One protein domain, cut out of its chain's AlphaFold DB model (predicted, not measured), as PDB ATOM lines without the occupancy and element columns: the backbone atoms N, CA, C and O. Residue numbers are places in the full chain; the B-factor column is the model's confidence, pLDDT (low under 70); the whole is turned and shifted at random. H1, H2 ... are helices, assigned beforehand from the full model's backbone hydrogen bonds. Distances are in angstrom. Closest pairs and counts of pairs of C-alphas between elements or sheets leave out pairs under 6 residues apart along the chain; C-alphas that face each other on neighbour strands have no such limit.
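This is residues 269 to 330 of the 441 residues of an uncharacterized protein of Cryptococcus depauperatus CBS 7841 (UniProt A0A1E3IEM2). H2 and H3 make a long helical hairpin that opens as a narrow V from the turn at residues 302 to 304. The shorter H1 lies by the open end, to one side of the V, packing on the far part of H3 and returning through a tight link to H2. The printed part has 62 residues with three named helices, in the order H1, H2, H3, and no named strand; the class is all helix. The whole is only just loose, close to compact, with a radius of gyration of the C-alphas of 13.0 A, and elongated, spanning 38 by 21 by 14 A.

H1 is residues 269 to 279, 16.1 A from first to last C-alpha, and begins with C-alpha 269 at (-30.079, 41.046, -4.153). H2 is residues 282 to 301, 28.3 A long, ending with C-alpha 301 at (-28.297, 21.276, -2.858). H3 is residues 305 to 328, 35.0 A long, ending with C-alpha 328 at (-31.296, 51.306, -18.328).

H2 and H3 form a hairpin and run opposite ways at a shallow tilt of 22 degrees. They touch with residues 297 to 301 of H2 and 307 to 311 of H3 alone; their closest C-alphas, of Val 300 and Leu 308, are 5.6 A apart. H1 touches H3, which meets it with residues 318 to 326 alone; the closest C-alphas, of Val 270 and Leu 322, are 5.8 A apart. H1 and H3 run the same way at a steep tilt of 46 degrees. H1 and H2 are close but not clearly touching, with the C-alphas of Arg 277 and Thr 285 closest at 6.8 A. Every O i to N i+4 pair is within hydrogen-bond range in H3, against 5 of 7 in H1 and 15 of 16 in H2.

The two farthest C-alphas, of Gly 304 and Lys 330, are 38.1 A apart. The printed part has no cut, and both links are tight. Residues 278 to 284, of which 282 to 284 belong to H2, and 302 to 307, of which 305 to 307 belong to H3, stand free. The mean pLDDT of the printed part is 86.2, and no printed residue is under 70.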
ATOM      1  N   TRP A 269     -31.190  41.580  -3.371       85.56
ATOM      2  CA  TRP A 269     -30.079  41.046  -4.153       85.56
ATOM      3  C   TRP A 269     -29.738  41.924  -5.370       85.56
ATOM      4  O   TRP A 269     -28.576  42.283  -5.538       85.56
ATOM      5  N   VAL A 270     -30.732  42.336  -6.169       86.38
ATOM      6  CA  VAL A 270     -30.523  43.212  -7.340       86.38
ATOM      7  C   VAL A 270     -29.970  44.570  -6.912       86.38
ATOM      8  O   VAL A 270     -29.062  45.096  -7.550       86.38
ATOM      9  N   GLU A 271     -30.469  45.134  -5.812       84.69
ATOM     10  CA  GLU A 271     -29.965  46.409  -5.301       84.69
ATOM     11  C   GLU A 271     -28.510  46.304  -4.824       84.69
ATOM     12  O   GLU A 271     -27.686  47.160  -5.160       84.69
ATOM     13  N   ARG A 272     -28.172  45.237  -4.087       85.31
ATOM     14  CA  ARG A 272     -26.792  44.949  -3.677       85.31
ATOM     15  C   ARG A 272     -25.873  44.842  -4.890       85.31
ATOM     16  O   ARG A 272     -24.788  45.418  -4.877       85.31
ATOM     17  N   GLU A 273     -26.311  44.143  -5.929       85.06
ATOM     18  CA  GLU A 273     -25.513  43.911  -7.130       85.06
ATOM     19  C   GLU A 273     -25.323  45.195  -7.952       85.06
ATOM     20  O   GLU A 273     -24.216  45.489  -8.398       85.06
ATOM     21  N   LEU A 274     -26.357  46.036  -8.056       85.56
ATOM     22  CA  LEU A 274     -26.257  47.360  -8.678       85.56
ATOM     23  C   LEU A 274     -25.358  48.329  -7.903       85.56
ATOM     24  O   LEU A 274     -24.812  49.243  -8.517       85.56
ATOM     25  N   ARG A 275     -25.244  48.193  -6.576       85.19
ATOM     26  CA  ARG A 275     -24.307  48.993  -5.772       85.19
ATOM     27  C   ARG A 275     -22.873  48.519  -5.997       85.19
ATOM     28  O   ARG A 275     -22.039  49.331  -6.364       85.19
ATOM     29  N   LYS A 276     -22.611  47.214  -5.887       85.81
ATOM     30  CA  LYS A 276     -21.260  46.652  -6.061       85.81
ATOM     31  C   LYS A 276     -20.691  46.869  -7.468       85.81
ATOM     32  O   LYS A 276     -19.536  47.248  -7.606       85.81
ATOM     33  N   ARG A 277     -21.515  46.732  -8.515       81.06
ATOM     34  CA  ARG A 277     -21.099  46.961  -9.914       81.06
ATOM     35  C   ARG A 277     -20.768  48.417 -10.257       81.06
ATOM     36  O   ARG A 277     -20.241  48.663 -11.335       81.06
ATOM     37  N   LYS A 278     -21.094  49.380  -9.387       82.94
ATOM     38  CA  LYS A 278     -20.632  50.766  -9.555       82.94
ATOM     39  C   LYS A 278     -19.167  50.937  -9.159       82.94
ATOM     40  O   LYS A 278     -18.506  51.793  -9.735       82.94
ATOM     41  N   ASP A 279     -18.692  50.129  -8.214       83.38
ATOM     42  CA  ASP A 279     -17.374  50.284  -7.595       83.38
ATOM     43  C   ASP A 279     -16.355  49.254  -8.132       83.38
ATOM     44  O   ASP A 279     -15.154  49.519  -8.151       83.38
ATOM     45  N   GLU A 280     -16.819  48.087  -8.598       78.31
ATOM     46  CA  GLU A 280     -15.986  46.973  -9.082       78.31
ATOM     47  C   GLU A 280     -15.736  47.021 -10.607       78.31
ATOM     48  O   GLU A 280     -16.593  47.430 -11.396       78.31
ATOM     49  N   LYS A 281     -14.573  46.522 -11.058       82.88
ATOM     50  CA  LYS A 281     -14.319  46.255 -12.490       82.88
ATOM     51  C   LYS A 281     -15.140  45.044 -12.962       82.88
ATOM     52  O   LYS A 281     -15.432  44.133 -12.184       82.88
ATOM     53  N   SER A 282     -15.459  44.993 -14.259       76.06
ATOM     54  CA  SER A 282     -16.236  43.901 -14.879       76.06
ATOM     55  C   SER A 282     -15.681  42.508 -14.560       76.06
ATOM     56  O   SER A 282     -16.439  41.597 -14.236       76.06
ATOM     57  N   ASP A 283     -14.357  42.360 -14.586       76.44
ATOM     58  CA  ASP A 283     -13.684  41.060 -14.475       76.44
ATOM     59  C   ASP A 283     -13.640  40.536 -13.031       76.44
ATOM     60  O   ASP A 283     -13.622  39.326 -12.788       76.44
ATOM     61  N   GLU A 284     -13.635  41.445 -12.056       80.81
ATOM     62  CA  GLU A 284     -13.709  41.121 -10.628       80.81
ATOM     63  C   GLU A 284     -15.144  40.755 -10.230       80.81
ATOM     64  O   GLU A 284     -15.350  39.804  -9.471       80.81
ATOM     65  N   THR A 285     -16.126  41.431 -10.837       80.94
ATOM     66  CA  THR A 285     -17.556  41.161 -10.636       80.94
ATOM     67  C   THR A 285     -17.907  39.727 -11.043       80.94
ATOM     68  O   THR A 285     -18.511  39.007 -10.249       80.94
ATOM     69  N   ILE A 286     -17.485  39.279 -12.235       80.44
ATOM     70  CA  ILE A 286     -17.761  37.916 -12.739       80.44
ATOM     71  C   ILE A 286     -17.220  36.865 -11.757       80.44
ATOM     72  O   ILE A 286     -17.941  35.980 -11.301       80.44
ATOM     73  N   LYS A 287     -15.954  37.004 -11.338       84.94
ATOM     74  CA  LYS A 287     -15.316  36.052 -10.412       84.94
ATOM     75  C   LYS A 287     -16.000  36.004  -9.048       84.94
ATOM     76  O   LYS A 287     -15.986  34.952  -8.407       84.94
ATOM     77  N   ARG A 288     -16.548  37.123  -8.567       85.81
ATOM     78  CA  ARG A 288     -17.287  37.175  -7.300       85.81
ATOM     79  C   ARG A 288     -18.655  36.517  -7.437       85.81
ATOM     80  O   ARG A 288     -18.991  35.674  -6.608       85.81
ATOM     81  N   VAL A 289     -19.410  36.875  -8.473       85.12
ATOM     82  CA  VAL A 289     -20.761  36.352  -8.714       85.12
ATOM     83  C   VAL A 289     -20.724  34.839  -8.913       85.12
ATOM     84  O   VAL A 289     -21.478  34.139  -8.243       85.12
ATOM     85  N   GLU A 290     -19.782  34.310  -9.700       85.38
ATOM     86  CA  GLU A 290     -19.629  32.858  -9.866       85.38
ATOM     87  C   GLU A 290     -19.308  32.130  -8.550       85.38
ATOM     88  O   GLU A 290     -19.769  31.008  -8.325       85.38
ATOM     89  N   LYS A 291     -18.498  32.737  -7.672       88.12
ATOM     90  CA  LYS A 291     -18.162  32.156  -6.362       88.12
ATOM     91  C   LYS A 291     -19.360  32.172  -5.413       88.12
ATOM     92  O   LYS A 291     -19.606  31.169  -4.746       88.12
ATOM     93  N   GLU A 292     -20.097  33.282  -5.358       85.88
ATOM     94  CA  GLU A 292     -21.318  33.410  -4.551       85.88
ATOM     95  C   GLU A 292     -22.411  32.447  -5.053       85.88
ATOM     96  O   GLU A 292     -23.038  31.760  -4.247       85.88
ATOM     97  N   GLU A 293     -22.588  32.317  -6.372       87.31
ATOM     98  CA  GLU A 293     -23.581  31.420  -6.975       87.31
ATOM     99  C   GLU A 293     -23.270  29.946  -6.688       87.31
ATOM    100  O   GLU A 293     -24.169  29.206  -6.289       87.31
ATOM    101  N   LYS A 294     -22.002  29.525  -6.799       89.00
ATOM    102  CA  LYS A 294     -21.578  28.158  -6.440       89.00
ATOM    103  C   LYS A 294     -21.791  27.866  -4.954       89.00
ATOM    104  O   LYS A 294     -22.318  26.808  -4.614       89.00
ATOM    105  N   ALA A 295     -21.441  28.807  -4.073       90.56
ATOM    106  CA  ALA A 295     -21.623  28.644  -2.631       90.56
ATOM    107  C   ALA A 295     -23.107  28.544  -2.236       90.56
ATOM    108  O   ALA A 295     -23.476  27.719  -1.397       90.56
ATOM    109  N   GLU A 296     -23.976  29.352  -2.847       87.88
ATOM    110  CA  GLU A 296     -25.419  29.277  -2.612       87.88
ATOM    111  C   GLU A 296     -26.042  28.012  -3.212       87.88
ATOM    112  O   GLU A 296     -26.861  27.369  -2.553       87.88
ATOM    113  N   GLU A 297     -25.632  27.605  -4.417       87.88
ATOM    114  CA  GLU A 297     -26.126  26.374  -5.034       87.88
ATOM    115  C   GLU A 297     -25.763  25.153  -4.174       87.88
ATOM    116  O   GLU A 297     -26.608  24.286  -3.962       87.88
ATOM    117  N   GLU A 298     -24.556  25.092  -3.604       89.69
ATOM    118  CA  GLU A 298     -24.160  24.033  -2.666       89.69
ATOM    119  C   GLU A 298     -24.986  24.035  -1.371       89.69
ATOM    120  O   GLU A 298     -25.343  22.966  -0.866       89.69
ATOM    121  N   GLN A 299     -25.338  25.207  -0.833       88.31
ATOM    122  CA  GLN A 299     -26.207  25.295   0.345       88.31
ATOM    123  C   GLN A 299     -27.631  24.818   0.053       88.31
ATOM    124  O   GLN A 299     -28.237  24.162   0.900       88.31
ATOM    125  N   VAL A 300     -28.166  25.122  -1.130       86.88
ATOM    126  CA  VAL A 300     -29.519  24.705  -1.522       86.88
ATOM    127  C   VAL A 300     -29.546  23.231  -1.946       86.88
ATOM    128  O   VAL A 300     -30.486  22.522  -1.593       86.88
ATOM    129  N   LYS A 301     -28.479  22.718  -2.581       88.56
ATOM    130  CA  LYS A 301     -28.297  21.276  -2.858       88.56
ATOM    131  C   LYS A 301     -28.427  20.432  -1.588       88.56
ATOM    132  O   LYS A 301     -29.029  19.365  -1.637       88.56
ATOM    133  N   LYS A 302     -27.927  20.923  -0.446       90.38
ATOM    134  CA  LYS A 302     -28.056  20.239   0.856       90.38
ATOM    135  C   LYS A 302     -29.495  20.176   1.385       90.38
ATOM    136  O   LYS A 302     -29.781  19.304   2.197       90.38
ATOM    137  N   LYS A 303     -30.384  21.079   0.957       86.06
ATOM    138  CA  LYS A 303     -31.783  21.144   1.417       86.06
ATOM    139  C   LYS A 303     -32.746  20.314   0.565       86.06
ATOM    140  O   LYS A 303     -33.814  19.949   1.042       86.06
ATOM    141  N   GLY A 304     -32.355  19.968  -0.663       90.25
ATOM    142  CA  GLY A 304     -33.082  19.036  -1.525       90.25
ATOM    143  C   GLY A 304     -33.271  19.538  -2.957       90.25
ATOM    144  O   GLY A 304     -33.214  20.733  -3.247       90.25
ATOM    145  N   ASN A 305     -33.531  18.598  -3.872       86.38
ATOM    146  CA  ASN A 305     -33.633  18.879  -5.308       86.38
ATOM    147  C   ASN A 305     -34.818  19.795  -5.668       86.38
ATOM    148  O   ASN A 305     -34.715  20.590  -6.599       86.38
ATOM    149  N   GLU A 306     -35.928  19.730  -4.924       87.00
ATOM    150  CA  GLU A 306     -37.105  20.570  -5.186       87.00
ATOM    151  C   GLU A 306     -36.864  22.045  -4.807       87.00
ATOM    152  O   GLU A 306     -37.279  22.963  -5.519       87.00
ATOM    153  N   GLU A 307     -36.143  22.299  -3.709       86.75
ATOM    154  CA  GLU A 307     -35.754  23.660  -3.317       86.75
ATOM    155  C   GLU A 307     -34.740  24.263  -4.290       86.75
ATOM    156  O   GLU A 307     -34.798  25.459  -4.584       86.75
ATOM    157  N   LEU A 308     -33.861  23.431  -4.848       86.06
ATOM    158  CA  LEU A 308     -32.895  23.838  -5.863       86.06
ATOM    159  C   LEU A 308     -33.575  24.340  -7.134       86.06
ATOM    160  O   LEU A 308     -33.174  25.368  -7.680       86.06
ATOM    161  N   GLU A 309     -34.633  23.668  -7.585       88.25
ATOM    162  CA  GLU A 309     -35.384  24.112  -8.758       88.25
ATOM    163  C   GLU A 309     -36.111  25.443  -8.499       88.25
ATOM    164  O   GLU A 309     -36.082  26.349  -9.340       88.25
ATOM    165  N   LYS A 310     -36.709  25.611  -7.309       91.00
ATOM    166  CA  LYS A 310     -37.336  26.881  -6.892       91.00
ATOM    167  C   LYS A 310     -36.307  28.012  -6.810       91.00
ATOM    168  O   LYS A 310     -36.588  29.126  -7.262       91.00
ATOM    169  N   TRP A 311     -35.116  27.731  -6.285       90.88
ATOM    170  CA  TRP A 311     -34.022  28.696  -6.210       90.88
ATOM    171  C   TRP A 311     -33.510  29.088  -7.601       90.88
ATOM    172  O   TRP A 311     -33.398  30.283  -7.869       90.88
ATOM    173  N   ARG A 312     -33.311  28.132  -8.524       89.19
ATOM    174  CA  ARG A 312     -32.908  28.424  -9.915       89.19
ATOM    175  C   ARG A 312     -33.912  29.334 -10.621       89.19
ATOM    176  O   ARG A 312     -33.527  30.383 -11.131       89.19
ATOM    177  N   LYS A 313     -35.210  29.015 -10.541       90.69
ATOM    178  CA  LYS A 313     -36.280  29.852 -11.120       90.69
ATOM    179  C   LYS A 313     -36.317  31.258 -10.514       90.69
ATOM    180  O   LYS A 313     -36.628  32.224 -11.208       90.69
ATOM    181  N   LYS A 314     -36.029  31.396  -9.215       91.75
ATOM    182  CA  LYS A 314     -35.942  32.706  -8.552       91.75
ATOM    183  C   LYS A 314     -34.718  33.492  -9.031       91.75
ATOM    184  O   LYS A 314     -34.850  34.672  -9.348       91.75
ATOM    185  N   ARG A 315     -33.560  32.834  -9.129       88.00
ATOM    186  CA  ARG A 315     -32.308  33.432  -9.604       88.00
ATOM    187  C   ARG A 315     -32.399  33.917 -11.042       88.00
ATOM    188  O   ARG A 315     -31.964  35.028 -11.318       88.00
ATOM    189  N   GLU A 316     -33.003  33.140 -11.935       88.06
ATOM    190  CA  GLU A 316     -33.204  33.542 -13.333       88.06
ATOM    191  C   GLU A 316     -34.048  34.820 -13.439       88.06
ATOM    192  O   GLU A 316     -33.642  35.774 -14.101       88.06
ATOM    193  N   LYS A 317     -35.155  34.910 -12.689       89.19
ATOM    194  CA  LYS A 317     -35.988  36.126 -12.642       89.19
ATOM    195  C   LYS A 317     -35.223  37.339 -12.110       89.19
ATOM    196  O   LYS A 317     -35.352  38.436 -12.649       89.19
ATOM    197  N   GLU A 318     -34.423  37.163 -11.060       88.56
ATOM    198  CA  GLU A 318     -33.587  38.238 -10.512       88.56
ATOM    199  C   GLU A 318     -32.497  38.682 -11.502       88.56
ATOM    200  O   GLU A 318     -32.279  39.885 -11.659       88.56
ATOM    201  N   LYS A 319     -31.867  37.740 -12.222       88.31
ATOM    202  CA  LYS A 319     -30.891  38.021 -13.289       88.31
ATOM    203  C   LYS A 319     -31.529  38.797 -14.448       88.31
ATOM    204  O   LYS A 319     -30.936  39.763 -14.927       88.31
ATOM    205  N   GLU A 320     -32.752  38.459 -14.856       86.88
ATOM    206  CA  GLU A 320     -33.486  39.217 -15.883       86.88
ATOM    207  C   GLU A 320     -33.806  40.652 -15.445       86.88
ATOM    208  O   GLU A 320     -33.635  41.594 -16.225       86.88
ATOM    209  N   VAL A 321     -34.251  40.842 -14.198       88.81
ATOM    210  CA  VAL A 321     -34.507  42.181 -13.642       88.81
ATOM    211  C   VAL A 321     -33.208  42.986 -13.581       88.81
ATOM    212  O   VAL A 321     -33.191  44.146 -13.996       88.81
ATOM    213  N   LEU A 322     -32.107  42.365 -13.147       86.38
ATOM    214  CA  LEU A 322     -30.788  42.992 -13.124       86.38
ATOM    215  C   LEU A 322     -30.324  43.392 -14.531       86.38
ATOM    216  O   LEU A 322     -29.859  44.514 -14.713       86.38
ATOM    217  N   LYS A 323     -30.517  42.535 -15.542       88.44
ATOM    218  CA  LYS A 323     -30.206  42.846 -16.947       88.44
ATOM    219  C   LYS A 323     -30.972  44.078 -17.429       88.44
ATOM    220  O   LYS A 323     -30.371  44.970 -18.019       88.44
ATOM    221  N   ARG A 324     -32.273  44.174 -17.124       87.44
ATOM    222  CA  ARG A 324     -33.106  45.347 -17.463       87.44
ATOM    223  C   ARG A 324     -32.654  46.619 -16.740       87.44
ATOM    224  O   ARG A 324     -32.734  47.700 -17.309       87.44
ATOM    225  N   GLU A 325     -32.202  46.519 -15.494       85.56
ATOM    226  CA  GLU A 325     -31.710  47.682 -14.741       85.56
ATOM    227  C   GLU A 325     -30.307  48.126 -15.185       85.56
ATOM    228  O   GLU A 325     -30.040  49.326 -15.272       85.56
ATOM    229  N   LEU A 326     -29.420  47.188 -15.527       86.69
ATOM    230  CA  LEU A 326     -28.087  47.492 -16.056       86.69
ATOM    231  C   LEU A 326     -28.163  48.156 -17.435       86.69
ATOM    232  O   LEU A 326     -27.468  49.149 -17.660       86.69
ATOM    233  N   THR A 327     -29.049  47.683 -18.325       85.69
ATOM    234  CA  THR A 327     -29.257  48.306 -19.645       85.69
ATOM    235  C   THR A 327     -29.813  49.721 -19.524       85.69
ATOM    236  O   THR A 327     -29.302  50.627 -20.181       85.69
ATOM    237  N   LYS A 328     -30.783  49.954 -18.626       89.69
ATOM    238  CA  LYS A 328     -31.296  51.306 -18.328       89.69
ATOM    239  C   LYS A 328     -30.193  52.255 -17.861       89.69
ATOM    240  O   LYS A 328     -30.200  53.428 -18.223       89.69
ATOM    241  N   ARG A 329     -29.249  51.759 -17.055       82.31
ATOM    242  CA  ARG A 329     -28.162  52.559 -16.468       82.31
ATOM    243  C   ARG A 329     -26.895  52.613 -17.326       82.31
ATOM    244  O   ARG A 329     -25.929  53.232 -16.894       82.31
ATOM    245  N   LYS A 330     -26.891  51.993 -18.516       83.88
ATOM    246  CA  LYS A 330     -25.721  51.877 -19.409       83.88
ATOM    247  C   LYS A 330     -24.470  51.335 -18.692       83.88
ATOM    248  O   LYS A 330     -23.355  51.762 -18.971       83.88
TER     249      LYS A 330